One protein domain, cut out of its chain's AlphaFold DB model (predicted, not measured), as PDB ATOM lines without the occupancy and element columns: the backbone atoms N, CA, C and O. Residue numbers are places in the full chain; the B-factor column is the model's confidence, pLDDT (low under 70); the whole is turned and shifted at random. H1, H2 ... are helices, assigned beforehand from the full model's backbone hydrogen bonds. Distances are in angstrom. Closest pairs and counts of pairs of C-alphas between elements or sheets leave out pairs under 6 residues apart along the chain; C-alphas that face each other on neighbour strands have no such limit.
ATOM      1  N   PRO A 267     -38.099   9.824  56.753       89.69
ATOM      2  CA  PRO A 267     -38.393   8.940  55.626       89.69
ATOM      3  C   PRO A 267     -39.178   9.658  54.517       89.69
ATOM      4  O   PRO A 267     -38.805   9.550  53.349       89.69
ATOM      5  N   ASP A 268     -40.170  10.472  54.885       94.25
ATOM      6  CA  ASP A 268     -41.074  11.149  53.944       94.25
ATOM      7  C   ASP A 268     -40.328  12.106  53.002       94.25
ATOM      8  O   ASP A 268     -40.585  12.166  51.800       94.25
ATOM      9  N   ALA A 269     -39.343  12.842  53.523       94.69
ATOM     10  CA  ALA A 269     -38.561  13.773  52.715       94.69
ATOM     11  C   ALA A 269     -37.604  13.049  51.756       94.69
ATOM     12  O   ALA A 269     -37.315  13.556  50.668       94.69
ATOM     13  N   ILE A 270     -37.119  11.859  52.126       91.88
ATOM     14  CA  ILE A 270     -36.316  11.026  51.223       91.88
ATOM     15  C   ILE A 270     -37.198  10.477  50.105       91.88
ATOM     16  O   ILE A 270     -36.787  10.540  48.946       91.88
ATOM     17  N   GLU A 271     -38.402  10.003  50.424       91.75
ATOM     18  CA  GLU A 271     -39.371   9.548  49.426       91.75
ATOM     19  C   GLU A 271     -39.705  10.670  48.437       91.75
ATOM     20  O   GLU A 271     -39.511  10.509  47.229       91.75
ATOM     21  N   GLU A 272     -40.083  11.850  48.934       93.75
ATOM     22  CA  GLU A 272     -40.419  12.991  48.082       93.75
ATOM     23  C   GLU A 272     -39.228  13.413  47.202       93.75
ATOM     24  O   GLU A 272     -39.385  13.748  46.022       93.75
ATOM     25  N   MET A 273     -38.004  13.367  47.742       95.44
ATOM     26  CA  MET A 273     -36.786  13.659  46.989       95.44
ATOM     27  C   MET A 273     -36.540  12.634  45.873       95.44
ATOM     28  O   MET A 273     -36.178  13.026  44.757       95.44
ATOM     29  N   VAL A 274     -36.735  11.342  46.151       93.25
ATOM     30  CA  VAL A 274     -36.573  10.259  45.170       93.25
ATOM     31  C   VAL A 274     -37.633  10.366  44.074       93.25
ATOM     32  O   VAL A 274     -37.272  10.308  42.897       93.25
ATOM     33  N   VAL A 275     -38.898  10.616  44.429       94.12
ATOM     34  CA  VAL A 275     -39.999  10.824  43.472       94.12
ATOM     35  C   VAL A 275     -39.711  12.031  42.578       94.12
ATOM     36  O   VAL A 275     -39.671  11.896  41.356       94.12
ATOM     37  N   LYS A 276     -39.366  13.192  43.157       96.75
ATOM     38  CA  LYS A 276     -39.002  14.399  42.387       96.75
ATOM     39  C   LYS A 276     -37.822  14.156  41.447       96.75
ATOM     40  O   LYS A 276     -37.784  14.688  40.332       96.75
ATOM     41  N   TRP A 277     -36.821  13.399  41.892       97.25
ATOM     42  CA  TRP A 277     -35.667  13.058  41.065       97.25
ATOM     43  C   TRP A 277     -36.054  12.123  39.915       97.25
ATOM     44  O   TRP A 277     -35.636  12.358  38.776       97.25
ATOM     45  N   TYR A 278     -36.886  11.119  40.189       94.94
ATOM     46  CA  TYR A 278     -37.395  10.185  39.192       94.94
ATOM     47  C   TYR A 278     -38.280  10.880  38.154       94.94
ATOM     48  O   TYR A 278     -38.046  10.710  36.959       94.94
ATOM     49  N   ASP A 279     -39.208  11.743  38.565       96.75
ATOM     50  CA  ASP A 279     -40.046  12.523  37.646       96.75
ATOM     51  C   ASP A 279     -39.204  13.413  36.735       96.75
ATOM     52  O   ASP A 279     -39.435  13.509  35.526       96.75
ATOM     53  N   ARG A 280     -38.145  14.013  37.289       97.94
ATOM     54  CA  ARG A 280     -37.192  14.807  36.510       97.94
ATOM     55  C   ARG A 280     -36.410  13.958  35.512       97.94
ATOM     56  O   ARG A 280     -36.087  14.446  34.426       97.94
ATOM     57  N   LEU A 281     -36.079  12.719  35.869       97.06
ATOM     58  CA  LEU A 281     -35.432  11.770  34.968       97.06
ATOM     59  C   LEU A 281     -36.399  11.333  33.861       97.06
ATOM     60  O   LEU A 281     -36.034  11.414  32.690       97.06
ATOM     61  N   LYS A 282     -37.637  10.975  34.217       97.00
ATOM     62  CA  LYS A 282     -38.717  10.566  33.309       97.00
ATOM     63  C   LYS A 282     -39.050  11.649  32.288       97.00
ATOM     64  O   LYS A 282     -39.146  11.354  31.101       97.00
ATOM     65  N   ALA A 283     -39.125  12.910  32.717       97.75
ATOM     66  CA  ALA A 283     -39.368  14.046  31.829       97.75
ATOM     67  C   ALA A 283     -38.226  14.284  30.823       97.75
ATOM     68  O   ALA A 283     -38.463  14.776  29.722       97.75
ATOM     69  N   ARG A 284     -36.976  13.964  31.187       98.12
ATOM     70  CA  ARG A 284     -35.801  14.161  30.317       98.12
ATOM     71  C   ARG A 284     -35.512  12.967  29.415       98.12
ATOM     72  O   ARG A 284     -35.005  13.156  28.312       98.12
ATOM     73  N   ASN A 285     -35.730  11.754  29.909       97.81
ATOM     74  CA  ASN A 285     -35.446  10.519  29.197       97.81
ATOM     75  C   ASN A 285     -36.352   9.386  29.726       97.81
ATOM     76  O   ASN A 285     -35.995   8.743  30.720       97.81
ATOM     77  N   PRO A 286     -37.508   9.140  29.082       95.62
ATOM     78  CA  PRO A 286     -38.472   8.148  29.553       95.62
ATOM     79  C   PRO A 286     -37.929   6.715  29.478       95.62
ATOM     80  O   PRO A 286     -38.136   5.946  30.410       95.62
ATOM     81  N   GLU A 287     -37.148   6.381  28.444       96.88
ATOM     82  CA  GLU A 287     -36.548   5.045  28.283       96.88
ATOM     83  C   GLU A 287     -35.625   4.689  29.461       96.88
ATOM     84  O   GLU A 287     -35.675   3.589  30.007       96.88
ATOM     85  N   LYS A 288     -34.806   5.648  29.917       95.75
ATOM     86  CA  LYS A 288     -33.943   5.445  31.092       95.75
ATOM     87  C   LYS A 288     -34.728   5.336  32.391       95.75
ATOM     88  O   LYS A 288     -34.273   4.651  33.302       95.75
ATOM     89  N   ALA A 289     -35.859   6.027  32.506       94.69
ATOM     90  CA  ALA A 289     -36.700   5.926  33.692       94.69
ATOM     91  C   ALA A 289     -37.300   4.517  33.818       94.69
ATOM     92  O   ALA A 289     -37.247   3.935  34.899       94.69
ATOM     93  N   GLU A 290     -37.756   3.927  32.709       93.44
ATOM     94  CA  GLU A 290     -38.197   2.526  32.681       93.44
ATOM     95  C   GLU A 290     -37.065   1.558  33.043       93.44
ATOM     96  O   GLU A 290     -37.265   0.653  33.850       93.44
ATOM     97  N   GLU A 291     -35.848   1.777  32.533       95.75
ATOM     98  CA  GLU A 291     -34.695   0.948  32.903       95.75
ATOM     99  C   GLU A 291     -34.370   1.046  34.404       95.75
ATOM    100  O   GLU A 291     -34.118   0.030  35.055       95.75
ATOM    101  N   VAL A 292     -34.387   2.256  34.974       94.12
ATOM    102  CA  VAL A 292     -34.166   2.470  36.413       94.12
ATOM    103  C   VAL A 292     -35.249   1.776  37.232       94.12
ATOM    104  O   VAL A 292     -34.919   1.118  38.216       94.12
ATOM    105  N   ARG A 293     -36.510   1.848  36.799       92.00
ATOM    106  CA  ARG A 293     -37.624   1.145  37.441       92.00
ATOM    107  C   ARG A 293     -37.426  -0.373  37.418       92.00
ATOM    108  O   ARG A 293     -37.533  -1.011  38.460       92.00
ATOM    109  N   LEU A 294     -37.089  -0.950  36.265       92.44
ATOM    110  CA  LEU A 294     -36.842  -2.393  36.138       92.44
ATOM    111  C   LEU A 294     -35.660  -2.854  37.001       92.44
ATOM    112  O   LEU A 294     -35.702  -3.935  37.584       92.44
ATOM    113  N   ARG A 295     -34.612  -2.028  37.119       94.31
ATOM    114  CA  ARG A 295     -33.481  -2.299  38.018       94.31
ATOM    115  C   ARG A 295     -33.858  -2.172  39.491       94.31
ATOM    116  O   ARG A 295     -33.380  -2.960  40.293       94.31
ATOM    117  N   ALA A 296     -34.695  -1.206  39.859       90.25
ATOM    118  CA  ALA A 296     -35.193  -1.093  41.226       90.25
ATOM    119  C   ALA A 296     -36.010  -2.337  41.610       90.25
ATOM    120  O   ALA A 296     -35.766  -2.915  42.664       90.25
ATOM    121  N   ALA A 297     -36.872  -2.816  40.706       89.56
ATOM    122  CA  ALA A 297     -37.643  -4.042  40.900       89.56
ATOM    123  C   ALA A 297     -36.761  -5.303  41.002       89.56
ATOM    124  O   ALA A 297     -37.063  -6.221  41.759       89.56
ATOM    125  N   SER A 298     -35.648  -5.383  40.264       92.06
ATOM    126  CA  SER A 298     -34.728  -6.519  40.420       92.06
ATOM    127  C   SER A 298     -33.934  -6.454  41.726       92.06
ATOM    128  O   SER A 298     -33.682  -7.492  42.336       92.06
ATOM    129  N   VAL A 299     -33.576  -5.252  42.183       90.75
ATOM    130  CA  VAL A 299     -32.925  -5.047  43.484       90.75
ATOM    131  C   VAL A 299     -33.881  -5.371  44.630       90.75
ATOM    132  O   VAL A 299     -33.451  -6.033  45.569       90.75
ATOM    133  N   SER A 300     -35.156  -4.978  44.556       87.88
ATOM    134  CA  SER A 300     -36.140  -5.317  45.593       87.88
ATOM    135  C   SER A 300     -36.343  -6.826  45.699       87.88
ATOM    136  O   SER A 300     -36.282  -7.359  46.800       87.88
ATOM    137  N   ARG A 301     -36.459  -7.537  44.567       90.50
ATOM    138  CA  ARG A 301     -36.534  -9.011  44.543       90.50
ATOM    139  C   ARG A 301     -35.307  -9.664  45.168       90.50
ATOM    140  O   ARG A 301     -35.443 -10.547  46.005       90.50
ATOM    141  N   PHE A 302     -34.111  -9.194  44.816       94.31
ATOM    142  CA  PHE A 302     -32.870  -9.700  45.403       94.31
ATOM    143  C   PHE A 302     -32.789  -9.450  46.915       94.31
ATOM    144  O   PHE A 302     -32.337 -10.319  47.658       94.31
ATOM    145  N   LEU A 303     -33.222  -8.273  47.377       89.12
ATOM    146  CA  LEU A 303     -33.298  -7.966  48.804       89.12
ATOM    147  C   LEU A 303     -34.323  -8.857  49.505       89.12
ATOM    148  O   LEU A 303     -34.025  -9.356  50.583       89.12
ATOM    149  N   ASN A 304     -35.474  -9.115  48.882       88.31
ATOM    150  CA  ASN A 304     -36.494 -10.001  49.431       88.31
ATOM    151  C   ASN A 304     -35.967 -11.434  49.595       88.31
ATOM    152  O   ASN A 304     -36.035 -11.982  50.688       88.31
ATOM    153  N   GLU A 305     -35.305 -11.990  48.572       92.44
ATOM    154  CA  GLU A 305     -34.651 -13.310  48.653       92.44
ATOM    155  C   GLU A 305     -33.564 -13.383  49.741       92.44
ATOM    156  O   GLU A 305     -33.268 -14.453  50.280       92.44
ATOM    157  N   TRP A 306     -32.901 -12.262  50.034       93.62
ATOM    158  CA  TRP A 306     -31.928 -12.175  51.123       93.62
ATOM    159  C   TRP A 306     -32.598 -12.118  52.489       93.62
ATOM    160  O   TRP A 306     -32.110 -12.739  53.431       93.62
ATOM    161  N   ILE A 307     -33.701 -11.385  52.592       88.88
ATOM    162  CA  ILE A 307     -34.465 -11.207  53.824       88.88
ATOM    163  C   ILE A 307     -35.172 -12.507  54.204       88.88
ATOM    164  O   ILE A 307     -35.129 -12.883  55.367       88.88
ATOM    165  N   GLU A 308     -35.676 -13.268  53.234       89.50
ATOM    166  CA  GLU A 308     -36.235 -14.613  53.445       89.50
ATOM    167  C   GLU A 308     -35.223 -15.624  54.016       89.50
ATOM    168  O   GLU A 308     -35.609 -16.655  54.559       89.50
ATOM    169  N   LYS A 309     -33.915 -15.357  53.901       94.25
ATOM    170  CA  LYS A 309     -32.862 -16.195  54.503       94.25
ATOM    171  C   LYS A 309     -32.474 -15.751  55.906       94.25
ATOM    172  O   LYS A 309     -31.720 -16.465  56.573       94.25
ATOM    173  N   LEU A 310     -32.902 -14.565  56.328       92.00
ATOM    174  CA  LEU A 310     -32.676 -14.107  57.688       92.00
ATOM    175  C   LEU A 310     -33.661 -14.814  58.625       92.00
ATOM    176  O   LEU A 310     -34.767 -15.148  58.206       92.00
ATOM    177  N   PRO A 311     -33.275 -15.065  59.887       93.88
ATOM    178  CA  PRO A 311     -34.185 -15.640  60.869       93.88
ATOM    179  C   PRO A 311     -35.470 -14.813  60.981       93.88
ATOM    180  O   PRO A 311     -35.398 -13.583  61.029       93.88
ATOM    181  N   ASP A 312     -36.617 -15.485  61.103       89.00
ATOM    182  CA  ASP A 312     -37.937 -14.842  61.197       89.00
ATOM    183  C   ASP A 312     -38.012 -13.798  62.327       89.00
ATOM    184  O   ASP A 312     -38.710 -12.791  62.226       89.00
ATOM    185  N   GLU A 313     -37.234 -13.991  63.395       93.12
ATOM    186  CA  GLU A 313     -37.128 -13.058  64.523       93.12
ATOM    187  C   GLU A 313     -36.632 -11.659  64.114       93.12
ATOM    188  O   GLU A 313     -36.928 -10.680  64.792       93.12
ATOM    189  N   TRP A 314     -35.860 -11.546  63.028       89.00
ATOM    190  CA  TRP A 314     -35.294 -10.275  62.556       89.00
ATOM    191  C   TRP A 314     -36.155  -9.607  61.485       89.00
ATOM    192  O   TRP A 314     -36.007  -8.411  61.236       89.00
ATOM    193  N   THR A 315     -37.026 -10.373  60.831       85.81
ATOM    194  CA  THR A 315     -37.888  -9.896  59.744       85.81
ATOM    195  C   THR A 315     -39.292  -9.549  60.228       85.81
ATOM    196  O   THR A 315     -40.024  -8.851  59.524       85.81
ATOM    197  N   GLN A 316     -39.656  -9.949  61.451       85.75
ATOM    198  CA  GLN A 316     -40.894  -9.534  62.106       85.75
ATOM    199  C   GLN A 316     -40.989  -8.001  62.190       85.75
ATOM    200  O   GLN A 316     -40.355  -7.351  63.016       85.75
ATOM    201  N   GLY A 317     -41.817  -7.426  61.313       80.25
ATOM    202  CA  GLY A 317     -42.110  -5.992  61.253       80.25
ATOM    203  C   GLY A 317     -41.438  -5.236  60.105       80.25
ATOM    204  O   GLY A 317     -41.747  -4.061  59.910       80.25
ATOM    205  N   LEU A 318     -40.573  -5.880  59.315       78.75
ATOM    206  CA  LEU A 318     -39.961  -5.249  58.148       78.75
ATOM    207  C   LEU A 318     -40.828  -5.474  56.898       78.75
ATOM    208  O   LEU A 318     -40.588  -6.390  56.116       78.75
ATOM    209  N   TYR A 319     -41.841  -4.629  56.703       74.25
ATOM    210  CA  TYR A 319     -42.595  -4.591  55.447       74.25
ATOM    211  C   TYR A 319     -41.785  -3.822  54.400       74.25
ATOM    212  O   TYR A 319     -41.601  -2.609  54.522       74.25
ATOM    213  N   LEU A 320     -41.263  -4.518  53.388       74.94
ATOM    214  CA  LEU A 320     -40.635  -3.839  52.256       74.94
ATOM    215  C   LEU A 320     -41.712  -3.228  51.355       74.94
ATOM    216  O   LEU A 320     -42.728  -3.880  51.106       74.94
ATOM    217  N   PRO A 321     -41.487  -2.012  50.831       67.19
ATOM    218  CA  PRO A 321     -42.339  -1.464  49.790       67.19
ATOM    219  C   PRO A 321     -42.260  -2.364  48.554       67.19
ATOM    220  O   PRO A 321     -41.172  -2.624  48.028       67.19
ATOM    221  N   ASP A 322     -43.417  -2.847  48.110       72.00
ATOM    222  CA  ASP A 322     -43.528  -3.558  46.846       72.00
ATOM    223  C   ASP A 322     -43.471  -2.537  45.699       72.00
ATOM    224  O   ASP A 322     -44.167  -1.523  45.713       72.00
ATOM    225  N   PHE A 323     -42.585  -2.767  44.730       68.44
ATOM    226  CA  PHE A 323     -42.395  -1.885  43.569       68.44
ATOM    227  C   PHE A 323     -43.070  -2.438  42.311       68.44
ATOM    228  O   PHE A 323     -42.815  -1.957  41.194       68.44
ATOM    229  N   GLU A 324     -43.889  -3.479  42.459       69.06
ATOM    230  CA  GLU A 324     -44.689  -3.971  41.355       69.06
ATOM    231  C   GLU A 324     -45.653  -2.884  40.854       69.06
ATOM    232  O   GLU A 324     -46.116  -2.042  41.619       69.06
ATOM    233  N   PRO A 325     -45.877  -2.787  39.530       64.31
ATOM    234  CA  PRO A 325     -46.810  -1.810  38.996       64.31
ATOM    235  C   PRO A 325     -48.178  -1.989  39.638       64.31
ATOM    236  O   PRO A 325     -48.722  -3.086  39.568       64.31
ATOM    237  N   ASP A 326     -48.759  -0.889  40.123       62.44
ATOM    238  CA  ASP A 326     -50.107  -0.785  40.711       62.44
ATOM    239  C   ASP A 326     -51.241  -1.426  39.873       62.44
ATOM    240  O   ASP A 326     -52.385  -1.494  40.303       62.44
ATOM    241  N   GLY A 327     -50.951  -1.902  38.657       60.00
ATOM    242  CA  GLY A 327     -51.869  -2.644  37.796       60.00
ATOM    243  C   GLY A 327     -51.884  -4.164  37.996       60.00
ATOM    244  O   GLY A 327     -52.667  -4.824  37.322       60.00
ATOM    245  N   TYR A 328     -51.045  -4.734  38.870       54.75
ATOM    246  CA  TYR A 328     -51.098  -6.157  39.238       54.75
ATOM    247  C   TYR A 328     -51.537  -6.329  40.695       54.75
ATOM    248  O   TYR A 328     -50.953  -7.083  41.467       54.75
ATOM    249  N   VAL A 329     -52.605  -5.627  41.083       58.16
ATOM    250  CA  VAL A 329     -53.363  -6.015  42.273       58.16
ATOM    251  C   VAL A 329     -53.886  -7.417  41.987       58.16
ATOM    252  O   VAL A 329     -54.740  -7.606  41.125       58.16
ATOM    253  N   SER A 330     -53.303  -8.416  42.652       57.94
ATOM    254  CA  SER A 330     -53.836  -9.776  42.679       57.94
ATOM    255  C   SER A 330     -55.350  -9.680  42.863       57.94
ATOM    256  O   SER A 330     -55.791  -9.028  43.805       57.94
TER     257      SER A 330
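Overview. This is residues 267 to 330 of the 355 residues of an uncharacterized protein of Rhodobacterales bacterium (UniProt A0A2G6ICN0). What shape is this? Two long helices, H2 and H1, meet near their ends as an open V, tiny H3 lies beyond H2's far end, and residues 316 to 330 fold back over H2. What builds it? The printed part has 64 residues with three named helices, H1, H2, H3 in order, and no named strand; it is all helix, loose with a radius of gyration of the C-alphas of 14.4 A, and spans 43 by 25 by 21 A.

Arrangement. What touches the longest helix? H2, residues 286 to 307, touches H1, residues 267 to 284, with residues 288 to 289 alone; the closest C-alphas, of Lys 282 and Ala 289, are 5.1 A apart. This hairpin runs opposite ways at a steep tilt of 36 degrees, only just past shallow. Where is the third? H3, residues 312 to 315, is close to H2 but not clearly touching; the closest C-alphas, of Ile 307 and Thr 315, are 7.0 A apart. H1 and H3 are apart. Are the backbones bonded? Every O i to N i+4 pair is within hydrogen-bond range in H1 and H2; H3 is too short for one.

Along the chain. How long are they? H2 measures 31.3 A, H1 26.0 A and H3 5.2 A. Where are the anchors? H1 begins at C-alpha 267 (-38.393, 8.940, 55.626); H3 ends at C-alpha 315 (-37.888, -9.896, 59.744).

Size, cuts and confidence. How large? The farthest C-alphas, of Arg 284 and Glu 313, are 43.7 A apart. Any cut or doubt? The printed part has no cut, both links are tight, and pLDDT is under 70 at residues 321 and 323 to 330.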